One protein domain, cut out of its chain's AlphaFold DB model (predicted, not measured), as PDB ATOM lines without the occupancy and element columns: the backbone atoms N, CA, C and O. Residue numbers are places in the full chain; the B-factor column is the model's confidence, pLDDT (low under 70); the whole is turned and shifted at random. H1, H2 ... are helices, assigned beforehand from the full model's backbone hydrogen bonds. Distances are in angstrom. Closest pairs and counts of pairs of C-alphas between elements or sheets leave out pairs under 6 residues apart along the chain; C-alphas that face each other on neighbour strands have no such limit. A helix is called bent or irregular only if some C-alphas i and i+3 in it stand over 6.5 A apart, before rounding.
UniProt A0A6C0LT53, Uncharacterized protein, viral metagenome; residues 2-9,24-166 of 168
ATOM      1  N   SER A   2     151.155 103.737 175.939       68.19
ATOM      2  CA  SER A   2     149.772 103.570 176.435       68.19
ATOM      3  C   SER A   2     148.943 104.857 176.340       68.19
ATOM      4  O   SER A   2     147.869 104.824 175.768       68.19
ATOM      5  N   GLU A   3     149.491 106.008 176.745       77.19
ATOM      6  CA  GLU A   3     148.739 107.276 176.756       77.19
ATOM      7  C   GLU A   3     148.239 107.718 175.364       77.19
ATOM      8  O   GLU A   3     147.138 108.242 175.235       77.19
ATOM      9  N   GLN A   4     149.016 107.479 174.301       75.62
ATOM     10  CA  GLN A   4     148.597 107.798 172.928       75.62
ATOM     11  C   GLN A   4     147.508 106.839 172.430       75.62
ATOM     12  O   GLN A   4     146.567 107.268 171.771       75.62
ATOM     13  N   ILE A   5     147.609 105.553 172.774       83.00
ATOM     14  CA  ILE A   5     146.583 104.557 172.443       83.00
ATOM     15  C   ILE A   5     145.286 104.862 173.199       83.00
ATOM     16  O   ILE A   5     144.213 104.785 172.610       83.00
ATOM     17  N   ASP A   6     145.368 105.269 174.466       85.56
ATOM     18  CA  ASP A   6     144.196 105.623 175.269       85.56
ATOM     19  C   ASP A   6     143.483 106.865 174.705       85.56
ATOM     20  O   ASP A   6     142.251 106.897 174.653       85.56
ATOM     21  N   LYS A   7     144.233 107.857 174.195       85.25
ATOM     22  CA  LYS A   7     143.665 109.006 173.462       85.25
ATOM     23  C   LYS A   7     142.937 108.576 172.197       85.25
ATOM     24  O   LYS A   7     141.809 109.007 171.981       85.25
ATOM     25  N   VAL A   8     143.549 107.694 171.405       88.00
ATOM     26  CA  VAL A   8     142.913 107.132 170.207       88.00
ATOM     27  C   VAL A   8     141.624 106.404 170.586       88.00
ATOM     28  O   VAL A   8     140.575 106.751 170.067       88.00
ATOM     29  N   ILE A   9     141.651 105.472 171.543       88.94
ATOM     30  CA  ILE A   9     140.451 104.739 171.990       88.94
ATOM     31  C   ILE A   9     139.356 105.702 172.466       88.94
ATOM     32  O   ILE A   9     138.191 105.554 172.092       88.94
ATOM     33  N   MET A  24     133.338  98.110 162.125       91.50
ATOM     34  CA  MET A  24     133.382  96.765 162.701       91.50
ATOM     35  C   MET A  24     133.003  95.684 161.684       91.50
ATOM     36  O   MET A  24     133.633  94.629 161.660       91.50
ATOM     37  N   GLU A  25     132.010  95.940 160.832       94.00
ATOM     38  CA  GLU A  25     131.625  95.048 159.730       94.00
ATOM     39  C   GLU A  25     132.799  94.864 158.756       94.00
ATOM     40  O   GLU A  25     133.251  93.736 158.549       94.00
ATOM     41  N   MET A  26     133.403  95.962 158.289       95.12
ATOM     42  CA  MET A  26     134.613  95.922 157.455       95.12
ATOM     43  C   MET A  26     135.763  95.166 158.137       95.12
ATOM     44  O   MET A  26     136.438  94.353 157.509       95.12
ATOM     45  N   ALA A  27     135.987  95.398 159.435       92.75
ATOM     46  CA  ALA A  27     137.053  94.740 160.188       92.75
ATOM     47  C   ALA A  27     136.837  93.229 160.326       92.75
ATOM     48  O   ALA A  27     137.815  92.488 160.451       92.75
ATOM     49  N   ASN A  28     135.591  92.755 160.293       91.88
ATOM     50  CA  ASN A  28     135.268  91.332 160.323       91.88
ATOM     51  C   ASN A  28     135.420  90.681 158.944       91.88
ATOM     52  O   ASN A  28     135.954  89.576 158.856       91.88
ATOM     53  N   GLU A  29     134.996  91.367 157.884       94.44
ATOM     54  CA  GLU A  29     134.950  90.822 156.523       94.44
ATOM     55  C   GLU A  29     136.304  90.852 155.806       94.44
ATOM     56  O   GLU A  29     136.634  89.926 155.071       94.44
ATOM     57  N   MET A  30     137.112  91.886 156.039       94.44
ATOM     58  CA  MET A  30     138.365  92.100 155.309       94.44
ATOM     59  C   MET A  30     139.557  91.524 156.060       94.44
ATOM     60  O   MET A  30     139.705  91.761 157.256       94.44
ATOM     61  N   SER A  31     140.472  90.830 155.394       94.88
ATOM     62  CA  SER A  31     141.748  90.413 155.986       94.88
ATOM     63  C   SER A  31     142.656  91.609 156.314       94.88
ATOM     64  O   SER A  31     142.508  92.709 155.783       94.88
ATOM     65  N   LEU A  32     143.633  91.399 157.206       94.19
ATOM     66  CA  LEU A  32     144.598  92.449 157.559       94.19
ATOM     67  C   LEU A  32     145.397  92.917 156.332       94.19
ATOM     68  O   LEU A  32     145.673  94.106 156.194       94.19
ATOM     69  N   GLU A  33     145.760  91.982 155.454       95.19
ATOM     70  CA  GLU A  33     146.507  92.271 154.233       95.19
ATOM     71  C   GLU A  33     145.688  93.122 153.257       95.19
ATOM     72  O   GLU A  33     146.200  94.127 152.767       95.19
ATOM     73  N   GLU A  34     144.410  92.796 153.047       96.94
ATOM     74  CA  GLU A  34     143.515  93.589 152.192       96.94
ATOM     75  C   GLU A  34     143.357  95.023 152.705       96.94
ATOM     76  O   GLU A  34     143.433  95.969 151.925       96.94
ATOM     77  N   ILE A  35     143.202  95.209 154.022       96.94
ATOM     78  CA  ILE A  35     143.109  96.548 154.626       96.94
ATOM     79  C   ILE A  35     144.389  97.354 154.364       96.94
ATOM     80  O   ILE A  35     144.315  98.524 153.986       96.94
ATOM     81  N   ILE A  36     145.562  96.734 154.541       96.19
ATOM     82  CA  ILE A  36     146.861  97.375 154.283       96.19
ATOM     83  C   ILE A  36     146.995  97.750 152.801       96.19
ATOM     84  O   ILE A  36     147.431  98.856 152.481       96.19
ATOM     85  N   GLN A  37     146.629  96.845 151.892       96.94
ATOM     86  CA  GLN A  37     146.705  97.080 150.449       96.94
ATOM     87  C   GLN A  37     145.790  98.230 150.016       96.94
ATOM     88  O   GLN A  37     146.248  99.133 149.317       96.94
ATOM     89  N   LEU A  38     144.538  98.242 150.480       97.50
ATOM     90  CA  LEU A  38     143.574  99.295 150.157       97.50
ATOM     91  C   LEU A  38     143.988 100.651 150.729       97.50
ATOM     92  O   LEU A  38     143.939 101.648 150.018       97.50
ATOM     93  N   PHE A  39     144.490 100.694 151.967       96.81
ATOM     94  CA  PHE A  39     145.046 101.925 152.528       96.81
ATOM     95  C   PHE A  39     146.207 102.473 151.690       96.81
ATOM     96  O   PHE A  39     146.259 103.671 151.400       96.81
ATOM     97  N   ASN A  40     147.148 101.608 151.299       95.69
ATOM     98  CA  ASN A  40     148.293 102.021 150.493       95.69
ATOM     99  C   ASN A  40     147.846 102.535 149.121       95.69
ATOM    100  O   ASN A  40     148.353 103.563 148.680       95.69
ATOM    101  N   GLN A  41     146.883 101.864 148.485       96.31
ATOM    102  CA  GLN A  41     146.319 102.294 147.207       96.31
ATOM    103  C   GLN A  41     145.639 103.664 147.322       96.31
ATOM    104  O   GLN A  41     145.999 104.576 146.583       96.31
ATOM    105  N   GLU A  42     144.758 103.860 148.306       95.62
ATOM    106  CA  GLU A  42     144.117 105.162 148.542       95.62
ATOM    107  C   GLU A  42     145.132 106.274 148.815       95.62
ATOM    108  O   GLU A  42     144.969 107.412 148.373       95.62
ATOM    109  N   THR A  43     146.218 105.952 149.521       93.56
ATOM    110  CA  THR A  43     147.269 106.931 149.803       93.56
ATOM    111  C   THR A  43     148.044 107.308 148.536       93.56
ATOM    112  O   THR A  43     148.360 108.484 148.338       93.56
ATOM    113  N   LEU A  44     148.320 106.348 147.646       94.44
ATOM    114  CA  LEU A  44     148.910 106.625 146.331       94.44
ATOM    115  C   LEU A  44     147.974 107.498 145.483       94.44
ATOM    116  O   LEU A  44     148.408 108.520 144.951       94.44
ATOM    117  N   ASP A  45     146.681 107.173 145.440       94.94
ATOM    118  CA  ASP A  45     145.673 107.940 144.699       94.94
ATOM    119  C   ASP A  45     145.495 109.363 145.251       94.94
ATOM    120  O   ASP A  45     145.234 110.321 144.506       94.94
ATOM    121  N   PHE A  46     145.653 109.530 146.564       94.00
ATOM    122  CA  PHE A  46     145.701 110.827 147.227       94.00
ATOM    123  C   PHE A  46     146.922 111.639 146.787       94.00
ATOM    124  O   PHE A  46     146.780 112.789 146.357       94.00
ATOM    125  N   PHE A  47     148.117 111.047 146.823       93.06
ATOM    126  CA  PHE A  47     149.331 111.708 146.354       93.06
ATOM    127  C   PHE A  47     149.240 112.094 144.877       93.06
ATOM    128  O   PHE A  47     149.541 113.237 144.533       93.06
ATOM    129  N   ASP A  48     148.758 111.202 144.015       94.44
ATOM    130  CA  ASP A  48     148.559 111.476 142.592       94.44
ATOM    131  C   ASP A  48     147.565 112.611 142.352       94.44
ATOM    132  O   ASP A  48     147.773 113.466 141.483       94.44
ATOM    133  N   THR A  49     146.492 112.653 143.141       94.50
ATOM    134  CA  THR A  49     145.515 113.743 143.105       94.50
ATOM    135  C   THR A  49     146.175 115.070 143.473       94.50
ATOM    136  O   THR A  49     146.050 116.046 142.732       94.50
ATOM    137  N   LEU A  50     146.948 115.112 144.559       93.00
ATOM    138  CA  LEU A  50     147.676 116.313 144.963       93.00
ATOM    139  C   LEU A  50     148.751 116.724 143.949       93.00
ATOM    140  O   LEU A  50     148.907 117.915 143.678       93.00
ATOM    141  N   VAL A  51     149.464 115.768 143.348       93.62
ATOM    142  CA  VAL A  51     150.417 116.043 142.267       93.62
ATOM    143  C   VAL A  51     149.686 116.744 141.128       93.62
ATOM    144  O   VAL A  51     150.082 117.857 140.788       93.62
ATOM    145  N   LYS A  52     148.595 116.168 140.604       95.12
ATOM    146  CA  LYS A  52     147.788 116.753 139.515       95.12
ATOM    147  C   LYS A  52     147.322 118.170 139.844       95.12
ATOM    148  O   LYS A  52     147.615 119.091 139.086       95.12
ATOM    149  N   ILE A  53     146.725 118.362 141.019       94.44
ATOM    150  CA  ILE A  53     146.273 119.675 141.497       94.44
ATOM    151  C   ILE A  53     147.427 120.682 141.509       94.44
ATOM    152  O   ILE A  53     147.287 121.803 141.021       94.44
ATOM    153  N   THR A  54     148.588 120.304 142.056       94.19
ATOM    154  CA  THR A  54     149.739 121.215 142.117       94.19
ATOM    155  C   THR A  54     150.311 121.546 140.738       94.19
ATOM    156  O   THR A  54     150.824 122.658 140.579       94.19
ATOM    157  N   LYS A  55     150.176 120.651 139.744       94.75
ATOM    158  CA  LYS A  55     150.490 120.941 138.333       94.75
ATOM    159  C   LYS A  55     149.535 121.975 137.758       94.75
ATOM    160  O   LYS A  55     149.979 122.990 137.234       94.75
ATOM    161  N   GLU A  56     148.234 121.752 137.915       94.38
ATOM    162  CA  GLU A  56     147.177 122.611 137.368       94.38
ATOM    163  C   GLU A  56     147.283 124.060 137.862       94.38
ATOM    164  O   GLU A  56     147.056 125.000 137.102       94.38
ATOM    165  N   ILE A  57     147.688 124.260 139.121       94.25
ATOM    166  CA  ILE A  57     147.868 125.596 139.709       94.25
ATOM    167  C   ILE A  57     149.303 126.145 139.586       94.25
ATOM    168  O   ILE A  57     149.600 127.180 140.183       94.25
ATOM    169  N   ASN A  58     150.198 125.469 138.855       93.75
ATOM    170  CA  ASN A  58     151.614 125.828 138.677       93.75
ATOM    171  C   ASN A  58     152.401 125.997 139.998       93.75
ATOM    172  O   ASN A  58     153.204 126.921 140.152       93.75
ATOM    173  N   LYS A  59     152.178 125.115 140.984       93.19
ATOM    174  CA  LYS A  59     152.856 125.141 142.301       93.19
ATOM    175  C   LYS A  59     153.550 123.831 142.682       93.19
ATOM    176  O   LYS A  59     153.889 123.640 143.849       93.19
ATOM    177  N   GLU A  60     153.832 122.966 141.714       90.94
ATOM    178  CA  GLU A  60     154.511 121.672 141.899       90.94
ATOM    179  C   GLU A  60     155.798 121.805 142.722       90.94
ATOM    180  O   GLU A  60     155.978 121.119 143.724       90.94
ATOM    181  N   ARG A  61     156.672 122.749 142.340       86.62
ATOM    182  CA  ARG A  61     157.954 122.989 143.022       86.62
ATOM    183  C   ARG A  61     157.783 123.523 144.439       86.62
ATOM    184  O   ARG A  61     158.608 123.223 145.291       86.62
ATOM    185  N   LYS A  62     156.734 124.319 144.686       86.06
ATOM    186  CA  LYS A  62     156.477 124.910 146.006       86.06
ATOM    187  C   LYS A  62     156.101 123.827 147.016       86.06
ATOM    188  O   LYS A  62     156.594 123.856 148.136       86.06
ATOM    189  N   TYR A  63     155.210 122.917 146.628       84.12
ATOM    190  CA  TYR A  63     154.666 121.916 147.548       84.12
ATOM    191  C   TYR A  63     155.420 120.583 147.510       84.12
ATOM    192  O   TYR A  63     155.360 119.833 148.477       84.12
ATOM    193  N   GLY A  64     156.146 120.283 146.428       84.94
ATOM    194  CA  GLY A  64     157.050 119.133 146.355       84.94
ATOM    195  C   GLY A  64     156.370 117.769 146.499       84.94
ATOM    196  O   GLY A  64     157.039 116.803 146.850       84.94
ATOM    197  N   ILE A  65     155.060 117.666 146.235       88.00
ATOM    198  CA  ILE A  65     154.240 116.466 146.500       88.00
ATOM    199  C   ILE A  65     154.810 115.204 145.831       88.00
ATOM    200  O   ILE A  65     154.810 114.139 146.438       88.00
ATOM    201  N   ALA A  66     155.371 115.325 144.625       87.81
ATOM    202  CA  ALA A  66     155.971 114.197 143.912       87.81
ATOM    203  C   ALA A  66     157.143 113.545 144.676       87.81
ATOM    204  O   ALA A  66     157.355 112.341 144.562       87.81
ATOM    205  N   ALA A  67     157.887 114.314 145.479       86.06
ATOM    206  CA  ALA A  67     158.944 113.756 146.319       86.06
ATOM    207  C   ALA A  67     158.364 112.924 147.473       86.06
ATOM    208  O   ALA A  67     158.886 111.854 147.773       86.06
ATOM    209  N   TYR A  68     157.260 113.374 148.082       85.12
ATOM    210  CA  TYR A  68     156.557 112.604 149.112       85.12
ATOM    211  C   TYR A  68     155.960 111.313 148.550       85.12
ATOM    212  O   TYR A  68     156.105 110.270 149.180       85.12
ATOM    213  N   LEU A  69     155.377 111.363 147.345       89.62
ATOM    214  CA  LEU A  69     154.907 110.170 146.638       89.62
ATOM    215  C   LEU A  69     156.041 109.150 146.464       89.62
ATOM    216  O   LEU A  69     155.897 108.003 146.874       89.62
ATOM    217  N   ALA A  70     157.201 109.573 145.953       87.44
ATOM    218  CA  ALA A  70     158.343 108.676 145.765       87.44
ATOM    219  C   ALA A  70     158.860 108.071 147.088       87.44
ATOM    220  O   ALA A  70     159.262 106.907 147.135       87.44
ATOM    221  N   LEU A  71     158.850 108.842 148.183       87.00
ATOM    222  CA  LEU A  71     159.196 108.333 149.516       87.00
ATOM    223  C   LEU A  71     158.175 107.301 150.011       87.00
ATOM    224  O   LEU A  71     158.562 106.263 150.556       87.00
ATOM    225  N   PHE A  72     156.886 107.556 149.788       88.25
ATOM    226  CA  PHE A  72     155.815 106.632 150.136       88.25
ATOM    227  C   PHE A  72     155.928 105.318 149.351       88.25
ATOM    228  O   PHE A  72     155.951 104.247 149.956       88.25
ATOM    229  N   GLU A  73     156.107 105.394 148.029       91.38
ATOM    230  CA  GLU A  73     156.321 104.240 147.144       91.38
ATOM    231  C   GLU A  73     157.526 103.392 147.568       91.38
ATOM    232  O   GLU A  73     157.479 102.160 147.563       91.38
ATOM    233  N   ASN A  74     158.626 104.032 147.966       89.38
ATOM    234  CA  ASN A  74     159.781 103.308 148.485       89.38
ATOM    235  C   ASN A  74     159.479 102.651 149.834       89.38
ATOM    236  O   ASN A  74     159.921 101.529 150.081       89.38
ATOM    237  N   THR A  75     158.697 103.309 150.687       87.56
ATOM    238  CA  THR A  75     158.342 102.750 151.991       87.56
ATOM    239  C   THR A  75     157.462 101.515 151.853       87.56
ATOM    240  O   THR A  75     157.774 100.500 152.471       87.56
ATOM    241  N   ILE A  76     156.435 101.540 150.995       92.06
ATOM    242  CA  ILE A  76     155.582 100.361 150.766       92.06
ATOM    243  C   ILE A  76     156.376  99.176 150.202       92.06
ATOM    244  O   ILE A  76     156.073  98.036 150.540       92.06
ATOM    245  N   ARG A  77     157.426  99.415 149.400       90.88
ATOM    246  CA  ARG A  77     158.303  98.346 148.881       90.88
ATOM    247  C   ARG A  77     159.140  97.684 149.973       90.88
ATOM    248  O   ARG A  77     159.432  96.498 149.870       90.88
ATOM    249  N   ILE A  78     159.550  98.444 150.988       90.69
ATOM    250  CA  ILE A  78     160.366  97.944 152.102       90.69
ATOM    251  C   ILE A  78     159.479  97.289 153.164       90.69
ATOM    252  O   ILE A  78     159.805  96.224 153.682       90.69
ATOM    253  N   ASN A  79     158.371  97.942 153.513       90.81
ATOM    254  CA  ASN A  79     157.430  97.496 154.526       90.81
ATOM    255  C   ASN A  79     156.032  98.050 154.217       90.81
ATOM    256  O   ASN A  79     155.711  99.189 154.557       90.81
ATOM    257  N   THR A  80     155.182  97.210 153.628       92.00
ATOM    258  CA  THR A  80     153.808  97.561 153.234       92.00
ATOM    259  C   THR A  80     152.926  97.985 154.408       92.00
ATOM    260  O   THR A  80     151.984  98.746 154.209       92.00
ATOM    261  N   LYS A  81     153.222  97.524 155.628       92.81
ATOM    262  CA  LYS A  81     152.447  97.815 156.842       92.81
ATOM    263  C   LYS A  81     152.860  99.135 157.512       92.81
ATOM    264  O   LYS A  81     152.037  99.771 158.164       92.81
ATOM    265  N   LEU A  82     154.113  99.564 157.356       90.50
ATOM    266  CA  LEU A  82     154.641 100.745 158.049       90.50
ATOM    267  C   LEU A  82     153.799 102.023 157.838       90.50
ATOM    268  O   LEU A  82     153.579 102.734 158.822       90.50
ATOM    269  N   PRO A  83     153.290 102.324 156.627       90.06
ATOM    270  CA  PRO A  83     152.457 103.501 156.407       90.06
ATOM    271  C   PRO A  83     151.194 103.555 157.261       90.06
ATOM    272  O   PRO A  83     150.955 104.559 157.932       90.06
ATOM    273  N   ILE A  84     150.407 102.475 157.274       92.12
ATOM    274  CA  ILE A  84     149.139 102.448 158.008       92.12
ATOM    275  C   ILE A  84     149.373 102.458 159.521       92.12
ATOM    276  O   ILE A  84     148.649 103.146 160.238       92.12
ATOM    277  N   ASP A  85     150.434 101.802 160.007       89.00
ATOM    278  CA  ASP A  85     150.842 101.863 161.419       89.00
ATOM    279  C   ASP A  85     151.111 103.307 161.857       89.00
ATOM    280  O   ASP A  85     150.640 103.760 162.903       89.00
ATOM    281  N   LYS A  86     151.887 104.044 161.054       86.00
ATOM    282  CA  LYS A  86     152.243 105.434 161.348       86.00
ATOM    283  C   LYS A  86     151.026 106.340 161.252       86.00
ATOM    284  O   LYS A  86     150.785 107.126 162.166       86.00
ATOM    285  N   PHE A  87     150.255 106.211 160.179       87.25
ATOM    286  CA  PHE A  87     149.102 107.058 159.929       87.25
ATOM    287  C   PHE A  87     148.006 106.862 160.982       87.25
ATOM    288  O   PHE A  87     147.537 107.849 161.547       87.25
ATOM    289  N   ALA A  88     147.666 105.618 161.338       89.06
ATOM    290  CA  ALA A  88     146.650 105.309 162.345       89.06
ATOM    291  C   ALA A  88     146.939 105.986 163.696       89.06
ATOM    292  O   ALA A  88     146.062 106.614 164.286       89.06
ATOM    293  N   MET A  89     148.191 105.936 164.164       82.44
ATOM    294  CA  MET A  89     148.583 106.553 165.440       82.44
ATOM    295  C   MET A  89     148.514 108.086 165.435       82.44
ATOM    296  O   MET A  89     148.494 108.706 166.499       82.44
ATOM    297  N   ILE A  90     148.529 108.696 164.252       80.50
ATOM    298  CA  ILE A  90     148.529 110.149 164.062       80.50
ATOM    299  C   ILE A  90     147.109 110.666 163.831       80.50
ATOM    300  O   ILE A  90     146.774 111.746 164.318       80.50
ATOM    301  N   ILE A  91     146.306 109.928 163.062       84.75
ATOM    302  CA  ILE A  91     145.025 110.402 162.539       84.75
ATOM    303  C   ILE A  91     143.844 110.061 163.445       84.75
ATOM    304  O   ILE A  91     142.892 110.833 163.511       84.75
ATOM    305  N   LEU A  92     143.880 108.917 164.139       89.81
ATOM    306  CA  LEU A  92     142.667 108.358 164.745       89.81
ATOM    307  C   LEU A  92     142.181 109.135 165.971       89.81
ATOM    308  O   LEU A  92     140.993 109.094 166.274       89.81
ATOM    309  N   GLU A  93     143.051 109.918 166.615       87.44
ATOM    310  CA  GLU A  93     142.640 110.903 167.630       87.44
ATOM    311  C   GLU A  93     141.665 111.953 167.058       87.44
ATOM    312  O   GLU A  93     140.842 112.501 167.784       87.44
ATOM    313  N   PHE A  94     141.704 112.193 165.744       86.56
ATOM    314  CA  PHE A  94     140.855 113.158 165.041       86.56
ATOM    315  C   PHE A  94     139.717 112.501 164.251       86.56
ATOM    316  O   PHE A  94     138.941 113.208 163.608       86.56
ATOM    317  N   ALA A  95     139.584 111.169 164.287       89.94
ATOM    318  CA  ALA A  95     138.593 110.446 163.488       89.94
ATOM    319  C   ALA A  95     137.147 110.963 163.663       89.94
ATOM    320  O   ALA A  95     136.487 111.152 162.640       89.94
ATOM    321  N   PRO A  96     136.647 111.286 164.880       90.19
ATOM    322  CA  PRO A  96     135.304 111.857 165.040       90.19
ATOM    323  C   PRO A  96     135.098 113.145 164.241       90.19
ATOM    324  O   PRO A  96     134.082 113.310 163.573       90.19
ATOM    325  N   HIS A  97     136.088 114.039 164.264       88.44
ATOM    326  CA  HIS A  97     136.041 115.315 163.554       88.44
ATOM    327  C   HIS A  97     136.143 115.131 162.040       88.44
ATOM    328  O   HIS A  97     135.469 115.833 161.289       88.44
ATOM    329  N   ILE A  98     136.954 114.168 161.592       88.81
ATOM    330  CA  ILE A  98     137.097 113.824 160.174       88.81
ATOM    331  C   ILE A  98     135.778 113.269 159.624       88.81
ATOM    332  O   ILE A  98     135.317 113.735 158.585       88.81
ATOM    333  N   TYR A  99     135.135 112.334 160.332       91.00
ATOM    334  CA  TYR A  99     133.845 111.773 159.915       91.00
ATOM    335  C   TYR A  99     132.700 112.783 159.978       91.00
ATOM    336  O   TYR A  99     131.806 112.735 159.141       91.00
ATOM    337  N   ALA A 100     132.744 113.724 160.923       88.56
ATOM    338  CA  ALA A 100     131.797 114.834 160.995       88.56
ATOM    339  C   ALA A 100     132.093 115.960 159.980       88.56
ATOM    340  O   ALA A 100     131.429 116.996 160.011       88.56
ATOM    341  N   GLU A 101     133.106 115.792 159.119       85.81
ATOM    342  CA  GLU A 101     133.570 116.783 158.143       85.81
ATOM    343  C   GLU A 101     133.872 118.168 158.754       85.81
ATOM    344  O   GLU A 101     133.706 119.209 158.113       85.81
ATOM    345  N   GLN A 102     134.335 118.199 160.005       81.69
ATOM    346  CA  GLN A 102     134.646 119.428 160.736       81.69
ATOM    347  C   GLN A 102     136.013 119.973 160.300       81.69
ATOM    348  O   GLN A 102     137.020 119.822 160.993       81.69
ATOM    349  N   GLU A 103     136.055 120.611 159.123       72.88
ATOM    350  CA  GLU A 103     137.284 121.104 158.475       72.88
ATOM    351  C   GLU A 103     138.122 122.002 159.403       72.88
ATOM    352  O   GLU A 103     139.347 121.887 159.445       72.88
ATOM    353  N   ASN A 104     137.471 122.817 160.234       71.94
ATOM    354  CA  ASN A 104     138.121 123.709 161.195       71.94
ATOM    355  C   ASN A 104     138.906 122.987 162.305       71.94
ATOM    356  O   ASN A 104     139.815 123.571 162.892       71.94
ATOM    357  N   LEU A 105     138.557 121.732 162.591       69.62
ATOM    358  CA  LEU A 105     139.155 120.911 163.645       69.62
ATOM    359  C   LEU A 105     140.182 119.909 163.119       69.62
ATOM    360  O   LEU A 105     140.697 119.110 163.891       69.62
ATOM    361  N   PHE A 106     140.495 119.927 161.824       64.06
ATOM    362  CA  PHE A 106     141.488 119.005 161.278       64.06
ATOM    363  C   PHE A 106     142.276 119.570 160.084       64.06
ATOM    364  O   PHE A 106     143.491 119.402 160.027       64.06
ATOM    365  N   LEU A 107     141.624 120.292 159.167       69.25
ATOM    366  CA  LEU A 107     142.246 120.845 157.954       69.25
ATOM    367  C   LEU A 107     142.652 122.316 158.106       69.25
ATOM    368  O   LEU A 107     143.689 122.717 157.577       69.25
ATOM    369  N   ASP A 108     141.887 123.100 158.870       65.19
ATOM    370  CA  ASP A 108     142.214 124.504 159.156       65.19
ATOM    371  C   ASP A 108     142.868 124.705 160.534       65.19
ATOM    372  O   ASP A 108     143.129 125.842 160.931       65.19
ATOM    373  N   MET A 109     143.165 123.628 161.274       56.94
ATOM    374  CA  MET A 109     143.829 123.744 162.573       56.94
ATOM    375  C   MET A 109     145.248 124.302 162.445       56.94
ATOM    376  O   MET A 109     146.099 123.775 161.720       56.94
ATOM    377  N   ASP A 110     145.557 125.282 163.289       45.19
ATOM    378  CA  ASP A 110     146.911 125.780 163.520       45.19
ATOM    379  C   ASP A 110     147.665 124.818 164.460       45.19
ATOM    380  O   ASP A 110     147.998 125.133 165.596       45.19
ATOM    381  N   ILE A 111     147.840 123.561 164.030       44.69
ATOM    382  CA  ILE A 111     148.693 122.590 164.727       44.69
ATOM    383  C   ILE A 111     150.131 123.125 164.652       44.69
ATOM    384  O   ILE A 111     150.660 123.172 163.536       44.69
ATOM    385  N   PRO A 112     150.763 123.511 165.778       38.97
ATOM    386  CA  PRO A 112     152.168 123.871 165.764       38.97
ATOM    387  C   PRO A 112     152.966 122.636 165.356       38.97
ATOM    388  O   PRO A 112     152.684 121.542 165.852       38.97
ATOM    389  N   ASP A 113     153.956 122.802 164.478       43.47
ATOM    390  CA  ASP A 113     154.939 121.763 164.159       43.47
ATOM    391  C   ASP A 113     155.681 121.380 165.449       43.47
ATOM    392  O   ASP A 113     156.755 121.891 165.775       43.47
ATOM    393  N   THR A 114     155.103 120.496 166.260       41.53
ATOM    394  CA  THR A 114     155.765 119.940 167.431       41.53
ATOM    395  C   THR A 114     156.858 119.019 166.923       41.53
ATOM    396  O   THR A 114     156.611 117.845 166.679       41.53
ATOM    397  N   LYS A 115     158.050 119.597 166.715       40.56
ATOM    398  CA  LYS A 115     159.340 118.941 166.455       40.56
ATOM    399  C   LYS A 115     159.189 117.631 165.674       40.56
ATOM    400  O   LYS A 115     159.353 116.552 166.238       40.56
ATOM    401  N   LEU A 116     158.903 117.763 164.381       45.62
ATOM    402  CA  LEU A 116     158.926 116.682 163.397       45.62
ATOM    403  C   LEU A 116     160.317 116.015 163.412       45.62
ATOM    404  O   LEU A 116     161.250 116.497 162.775       45.62
ATOM    405  N   LYS A 117     160.486 114.950 164.201       41.62
ATOM    406  CA  LYS A 117     161.659 114.066 164.173       41.62
ATOM    407  C   LYS A 117     161.262 112.751 163.500       41.62
ATOM    408  O   LYS A 117     160.211 112.220 163.834       41.62
ATOM    409  N   ASP A 118     162.113 112.306 162.573       38.59
ATOM    410  CA  ASP A 118     162.195 111.029 161.839       38.59
ATOM    411  C   ASP A 118     160.889 110.229 161.602       38.59
ATOM    412  O   ASP A 118     160.279 109.687 162.525       38.59
ATOM    413  N   GLY A 119     160.503 110.083 160.322       45.12
ATOM    414  CA  GLY A 119     159.280 109.393 159.856       45.12
ATOM    415  C   GLY A 119     158.175 110.337 159.352       45.12
ATOM    416  O   GLY A 119     156.986 110.071 159.528       45.12
ATOM    417  N   ASN A 120     158.575 111.489 158.804       51.97
ATOM    418  CA  ASN A 120     157.735 112.654 158.506       51.97
ATOM    419  C   ASN A 120     156.897 112.510 157.218       51.97
ATOM    420  O   ASN A 120     155.934 113.240 157.001       51.97
ATOM    421  N   GLU A 121     157.235 111.549 156.366       53.69
ATOM    422  CA  GLU A 121     156.572 111.295 155.086       53.69
ATOM    423  C   GLU A 121     155.073 110.952 155.221       53.69
ATOM    424  O   GLU A 121     154.301 111.232 154.306       53.69
ATOM    425  N   PHE A 122     154.631 110.460 156.386       54.78
ATOM    426  CA  PHE A 122     153.227 110.124 156.674       54.78
ATOM    427  C   PHE A 122     152.413 111.275 157.288       54.78
ATOM    428  O   PHE A 122     151.201 111.155 157.458       54.78
ATOM    429  N   ASN A 123     153.054 112.406 157.599       61.84
ATOM    430  CA  ASN A 123     152.422 113.575 158.221       61.84
ATOM    431  C   ASN A 123     151.982 114.640 157.210       61.84
ATOM    432  O   ASN A 123     151.688 115.768 157.611       61.84
ATOM    433  N   LEU A 124     151.917 114.318 155.912       66.88
ATOM    434  CA  LEU A 124     151.647 115.311 154.870       66.88
ATOM    435  C   LEU A 124     150.402 116.150 155.182       66.88
ATOM    436  O   LEU A 124     150.494 117.371 155.148       66.88
ATOM    437  N   ILE A 125     149.285 115.526 155.569       62.88
ATOM    438  CA  ILE A 125     148.013 116.227 155.826       62.88
ATOM    439  C   ILE A 125     148.104 117.199 157.018       62.88
ATOM    440  O   ILE A 125     147.370 118.180 157.083       62.88
ATOM    441  N   ARG A 126     149.051 116.980 157.935       66.00
ATOM    442  CA  ARG A 126     149.317 117.875 159.071       66.00
ATOM    443  C   ARG A 126     150.398 118.915 158.781       66.00
ATOM    444  O   ARG A 126     150.533 119.858 159.558       66.00
ATOM    445  N   SER A 127     151.154 118.759 157.693       71.12
ATOM    446  CA  SER A 127     152.231 119.678 157.332       71.12
ATOM    447  C   SER A 127     151.692 121.066 156.988       71.12
ATOM    448  O   SER A 127     150.665 121.208 156.316       71.12
ATOM    449  N   GLU A 128     152.425 122.108 157.373       71.88
ATOM    450  CA  GLU A 128     152.092 123.490 157.004       71.88
ATOM    451  C   GLU A 128     152.006 123.671 155.476       71.88
ATOM    452  O   GLU A 128     151.155 124.398 154.964       71.88
ATOM    453  N   ASN A 129     152.819 122.925 154.723       77.19
ATOM    454  CA  ASN A 129     152.755 122.908 153.263       77.19
ATOM    455  C   ASN A 129     151.391 122.430 152.749       77.19
ATOM    456  O   ASN A 129     150.821 123.065 151.861       77.19
ATOM    457  N   PHE A 130     150.845 121.349 153.306       81.19
ATOM    458  CA  PHE A 130     149.518 120.874 152.924       81.19
ATOM    459  C   PHE A 130     148.422 121.853 153.341       81.19
ATOM    460  O   PHE A 130     147.547 122.140 152.532       81.19
ATOM    461  N   LYS A 131     148.494 122.459 154.532       80.00
ATOM    462  CA  LYS A 131     147.518 123.482 154.956       80.00
ATOM    463  C   LYS A 131     147.521 124.698 154.030       80.00
ATOM    464  O   LYS A 131     146.472 125.214 153.646       80.00
ATOM    465  N   GLN A 132     148.701 125.152 153.613       83.75
ATOM    466  CA  GLN A 132     148.820 126.231 152.633       83.75
ATOM    467  C   GLN A 132     148.303 125.834 151.253       83.75
ATOM    468  O   GLN A 132     147.826 126.703 150.522       83.75
ATOM    469  N   LEU A 133     148.437 124.565 150.860       87.75
ATOM    470  CA  LEU A 133     147.825 124.045 149.641       87.75
ATOM    471  C   LEU A 133     146.299 124.030 149.787       87.75
ATOM    472  O   LEU A 133     145.613 124.597 148.944       87.75
ATOM    473  N   TRP A 134     145.777 123.492 150.890       88.12
ATOM    474  CA  TRP A 134     144.350 123.426 151.213       88.12
ATOM    475  C   TRP A 134     143.664 124.791 151.110       88.12
ATOM    476  O   TRP A 134     142.642 124.923 150.437       88.12
ATOM    477  N   LYS A 135     144.262 125.840 151.691       87.00
ATOM    478  CA  LYS A 135     143.722 127.214 151.669       87.00
ATOM    479  C   LYS A 135     143.502 127.778 150.262       87.00
ATOM    480  O   LYS A 135     142.651 128.644 150.092       87.00
ATOM    481  N   ILE A 136     144.250 127.302 149.265       89.31
ATOM    482  CA  ILE A 136     144.171 127.795 147.882       89.31
ATOM    483  C   ILE A 136     143.428 126.843 146.938       89.31
ATOM    484  O   ILE A 136     143.295 127.155 145.755       89.31
ATOM    485  N   LEU A 137     142.967 125.687 147.424       89.69
ATOM    486  CA  LEU A 137     142.191 124.753 146.615       89.69
ATOM    487  C   LEU A 137     140.794 125.311 146.326       89.69
ATOM    488  O   LEU A 137     140.141 125.894 147.195       89.69
ATOM    489  N   ASN A 138     140.316 125.073 145.105       90.81
ATOM    490  CA  ASN A 138     138.920 125.310 144.756       90.81
ATOM    491  C   ASN A 138     137.998 124.288 145.461       90.81
ATOM    492  O   ASN A 138     138.451 123.284 146.012       90.81
ATOM    493  N   LYS A 139     136.686 124.543 145.436       90.62
ATOM    494  CA  LYS A 139     135.689 123.716 146.136       90.62
ATOM    495  C   LYS A 139     135.703 122.245 145.695       90.62
ATOM    496  O   LYS A 139     135.526 121.363 146.529       90.62
ATOM    497  N   GLU A 140     135.906 121.986 144.408       93.19
ATOM    498  CA  GLU A 140     135.918 120.634 143.841       93.19
ATOM    499  C   GLU A 140     137.139 119.835 144.312       93.19
ATOM    500  O   GLU A 140     136.998 118.742 144.858       93.19
ATOM    501  N   ASN A 141     138.327 120.431 144.213       91.31
ATOM    502  CA  ASN A 141     139.575 119.844 144.685       91.31
ATOM    503  C   ASN A 141     139.554 119.612 146.198       91.31
ATOM    504  O   ASN A 141     140.008 118.567 146.657       91.31
ATOM    505  N   LYS A 142     138.974 120.539 146.975       90.19
ATOM    506  CA  LYS A 142     138.766 120.346 148.418       90.19
ATOM    507  C   LYS A 142     137.886 119.141 148.717       90.19
ATOM    508  O   LYS A 142     138.245 118.326 149.562       90.19
ATOM    509  N   LYS A 143     136.754 119.013 148.015       90.56
ATOM    510  CA  LYS A 143     135.837 117.882 148.182       90.56
ATOM    511  C   LYS A 143     136.556 116.556 147.923       90.56
ATOM    512  O   LYS A 143     136.536 115.690 148.788       90.56
ATOM    513  N   ARG A 144     137.258 116.446 146.793       90.69
ATOM    514  CA  ARG A 144     138.001 115.236 146.415       90.69
ATOM    515  C   ARG A 144     139.078 114.863 147.436       90.69
ATOM    516  O   ARG A 144     139.148 113.722 147.875       90.69
ATOM    517  N   VAL A 145     139.894 115.836 147.843       91.38
ATOM    518  CA  VAL A 145     140.945 115.639 148.853       91.38
ATOM    519  C   VAL A 145     140.346 115.192 150.188       91.38
ATOM    520  O   VAL A 145     140.880 114.289 150.826       91.38
ATOM    521  N   LYS A 146     139.220 115.782 150.603       89.81
ATOM    522  CA  LYS A 146     138.523 115.408 151.837       89.81
ATOM    523  C   LYS A 146     137.998 113.973 151.793       89.81
ATOM    524  O   LYS A 146     138.230 113.231 152.741       89.81
ATOM    525  N   GLU A 147     137.343 113.576 150.703       91.75
ATOM    526  CA  GLU A 147     136.836 112.208 150.518       91.75
ATOM    527  C   GLU A 147     137.961 111.171 150.659       91.75
ATOM    528  O   GLU A 147     137.816 110.196 151.393       91.75
ATOM    529  N   GLN A 148     139.127 111.433 150.061       92.81
ATOM    530  CA  GLN A 148     140.296 110.556 150.183       92.81
ATOM    531  C   GLN A 148     140.845 110.494 151.614       92.81
ATOM    532  O   GLN A 148     141.229 109.426 152.088       92.81
ATOM    533  N   ILE A 149     140.853 111.613 152.348       91.19
ATOM    534  CA  ILE A 149     141.276 111.607 153.756       91.19
ATOM    535  C   ILE A 149     140.311 110.797 154.623       91.19
ATOM    536  O   ILE A 149     140.758 110.043 155.493       91.19
ATOM    537  N   ILE A 150     139.005 110.913 154.379       92.44
ATOM    538  CA  ILE A 150     137.994 110.106 155.066       92.44
ATOM    539  C   ILE A 150     138.237 108.618 154.786       92.44
ATOM    540  O   ILE A 150     138.253 107.830 155.729       92.44
ATOM    541  N   LEU A 151     138.506 108.226 153.536       94.94
ATOM    542  CA  LEU A 151     138.799 106.832 153.175       94.94
ATOM    543  C   LEU A 151     140.075 106.300 153.842       94.94
ATOM    544  O   LEU A 151     140.040 105.245 154.478       94.94
ATOM    545  N   MET A 152     141.180 107.049 153.792       94.50
ATOM    546  CA  MET A 152     142.419 106.675 154.491       94.50
ATOM    547  C   MET A 152     142.198 106.534 156.007       94.50
ATOM    548  O   MET A 152     142.723 105.609 156.635       94.50
ATOM    549  N   THR A 153     141.386 107.417 156.599       93.75
ATOM    550  CA  THR A 153     141.010 107.356 158.022       93.75
ATOM    551  C   THR A 153     140.168 106.116 158.317       93.75
ATOM    552  O   THR A 153     140.451 105.412 159.282       93.75
ATOM    553  N   THR A 154     139.198 105.791 157.459       96.44
ATOM    554  CA  THR A 154     138.385 104.566 157.526       96.44
ATOM    555  C   THR A 154     139.254 103.321 157.517       96.44
ATOM    556  O   THR A 154     139.183 102.544 158.466       96.44
ATOM    557  N   TYR A 155     140.139 103.144 156.535       97.25
ATOM    558  CA  TYR A 155     141.005 101.962 156.503       97.25
ATOM    559  C   TYR A 155     141.934 101.881 157.715       97.25
ATOM    560  O   TYR A 155     142.129 100.801 158.267       97.25
ATOM    561  N   SER A 156     142.436 103.017 158.197       94.69
ATOM    562  CA  SER A 156     143.260 103.069 159.412       94.69
ATOM    563  C   SER A 156     142.483 102.695 160.670       94.69
ATOM    564  O   SER A 156     143.023 102.062 161.575       94.69
ATOM    565  N   HIS A 157     141.207 103.060 160.729       95.44
ATOM    566  CA  HIS A 157     140.322 102.747 161.840       95.44
ATOM    567  C   HIS A 157     139.952 101.257 161.849       95.44
ATOM    568  O   HIS A 157     140.089 100.596 162.880       95.44
ATOM    569  N   VAL A 158     139.596 100.704 160.685       96.19
ATOM    570  CA  VAL A 158     139.390  99.260 160.480       96.19
ATOM    571  C   VAL A 158     140.654  98.487 160.866       96.19
ATOM    572  O   VAL A 158     140.594  97.510 161.615       96.19
ATOM    573  N   TYR A 159     141.816  98.964 160.416       95.19
ATOM    574  CA  TYR A 159     143.114  98.396 160.759       95.19
ATOM    575  C   TYR A 159     143.359  98.387 162.265       95.19
ATOM    576  O   TYR A 159     143.735  97.353 162.813       95.19
ATOM    577  N   PHE A 160     143.130  99.509 162.950       93.06
ATOM    578  CA  PHE A 160     143.312  99.624 164.396       93.06
ATOM    579  C   PHE A 160     142.430  98.629 165.159       93.06
ATOM    580  O   PHE A 160     142.927  97.898 166.018       93.06
ATOM    581  N   TYR A 161     141.148  98.521 164.797       90.88
ATOM    582  CA  TYR A 161     140.251  97.523 165.381       90.88
ATOM    583  C   TYR A 161     140.757  96.096 165.158       90.88
ATOM    584  O   TYR A 161     140.887  95.325 166.111       90.88
ATOM    585  N   LYS A 162     141.102  95.757 163.912       89.62
ATOM    586  CA  LYS A 162     141.515  94.399 163.548       89.62
ATOM    587  C   LYS A 162     142.891  94.009 164.093       89.62
ATOM    588  O   LYS A 162     143.132  92.822 164.285       89.62
ATOM    589  N   SER A 163     143.792  94.963 164.328       84.12
ATOM    590  CA  SER A 163     145.187  94.703 164.723       84.12
ATOM    591  C   SER A 163     145.479  94.893 166.208       84.12
ATOM    592  O   SER A 163     146.366  94.222 166.724       84.12
ATOM    593  N   ILE A 164     144.784  95.807 166.891       71.94
ATOM    594  CA  ILE A 164     145.105  96.204 168.271       71.94
ATOM    595  C   ILE A 164     144.006  95.778 169.240       71.94
ATOM    596  O   ILE A 164     144.310  95.304 170.334       71.94
ATOM    597  N   LEU A 165     142.737  95.919 168.853       65.88
ATOM    598  CA  LEU A 165     141.614  95.582 169.732       65.88
ATOM    599  C   LEU A 165     141.236  94.098 169.684       65.88
ATOM    600  O   LEU A 165     140.710  93.596 170.666       65.88
ATOM    601  N   SER A 166     141.570  93.382 168.610       61.50
ATOM    602  CA  SER A 166     141.412  91.921 168.519       61.50
ATOM    603  C   SER A 166     142.427  91.121 169.356       61.50
ATOM    604  O   SER A 166     142.247  89.922 169.551       61.50
TER     605      SER A 166
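Overview. This is residues 2 to 9 and 24 to 166 of the 168 residues of an uncharacterized protein of viral metagenome (UniProt A0A6C0LT53). Three long helices, H5, H3 and H9, run lengthwise with H3 between the other two, and H6, irregular and kinked, crosses H9 steeply, its first turn reaching H3 and H5. Short helices fill in round this core: H1 packs on H6, H2 crosses H9 near its last turns, H7 packs on H5 and H6, and H4 and H8 lie towards the end where H3 stops and H9 starts. The printed part has 151 residues with nine named helices, H1 to H9 in order, and no named strand, so its class is all helix. It is compact, with a radius of gyration of the C-alphas of 15.1 A, and spans 46 by 32 by 31 A.

Arrangement. Start at H1, residues 2 to 9, which touches residues 89 to 93 of the hub H6, residues 82 to 99; the closest C-alphas, of Val 8 and Glu 93, are 4.6 A apart. H2, residues 24 to 29, touches residues 158 to 162 of H9, residues 139 to 165, about perpendicular at 75 degrees, closest at C-alphas 27 and 158, 5.1 A. H3, residues 32 to 56, touches H9 at a shallow tilt of 20 degrees, opposite ways, closest at C-alphas 39 and 155, 5.7 A. H5, residues 65 to 78, also touches H3 at a shallow tilt of 20 degrees, opposite ways, closest at C-alphas 51 and 65, 5.7 A; H5 and H9 are apart. H6 touches H9 at a steep tilt of 66 degrees, closest at C-alphas 88 and 156, 5.0 A. H7, residues 120 to 126, touches H6, closest at C-alphas 87 and 122, 6.1 A. H4, residues 60 to 63, only just touches H8, residues 128 to 134, with 3 pairs of C-alphas within 8 A, closest at C-alphas 63 and 129, 6.1 A. Every O i to N i+4 pair is within hydrogen-bond range in H1, H2, H3, H5, H8 and H9, against 9 of 14 in H6 and 0 of 3 in H7, where 2 of 4 O i to N i+3 pairs are; H4 is too short for an i+4 pair.

Along the chain. Find C-alpha 2 at (149.772, 103.570, 176.435), where H1 begins. H3 starts at C-alpha 32, (144.598, 92.449, 157.559), and runs 36.4 A; H5 runs 20.3 A. H6 covers 23.6 A and is irregular, C-alphas 93 and 96 being 7.8 A apart, with a kink of 77 degrees near residue 93; H7 is irregular too, C-alphas 122 and 125 being 8.1 A apart. H9 runs 37.2 A to C-alpha 165 at (141.614, 95.582, 169.732).

Size, cuts and confidence. The C-alphas farthest apart, of Asn 58 and Ser 166, are 46.3 A from each other. Residues 10 to 23 are not printed, and C-alphas 9 and 24 stand 14.1 A apart across the cut. H6 to H7, residues 100 to 119, is a long link. The pLDDT is under 70 at residue 2, residues 105 to 126 and residues 165 to 166.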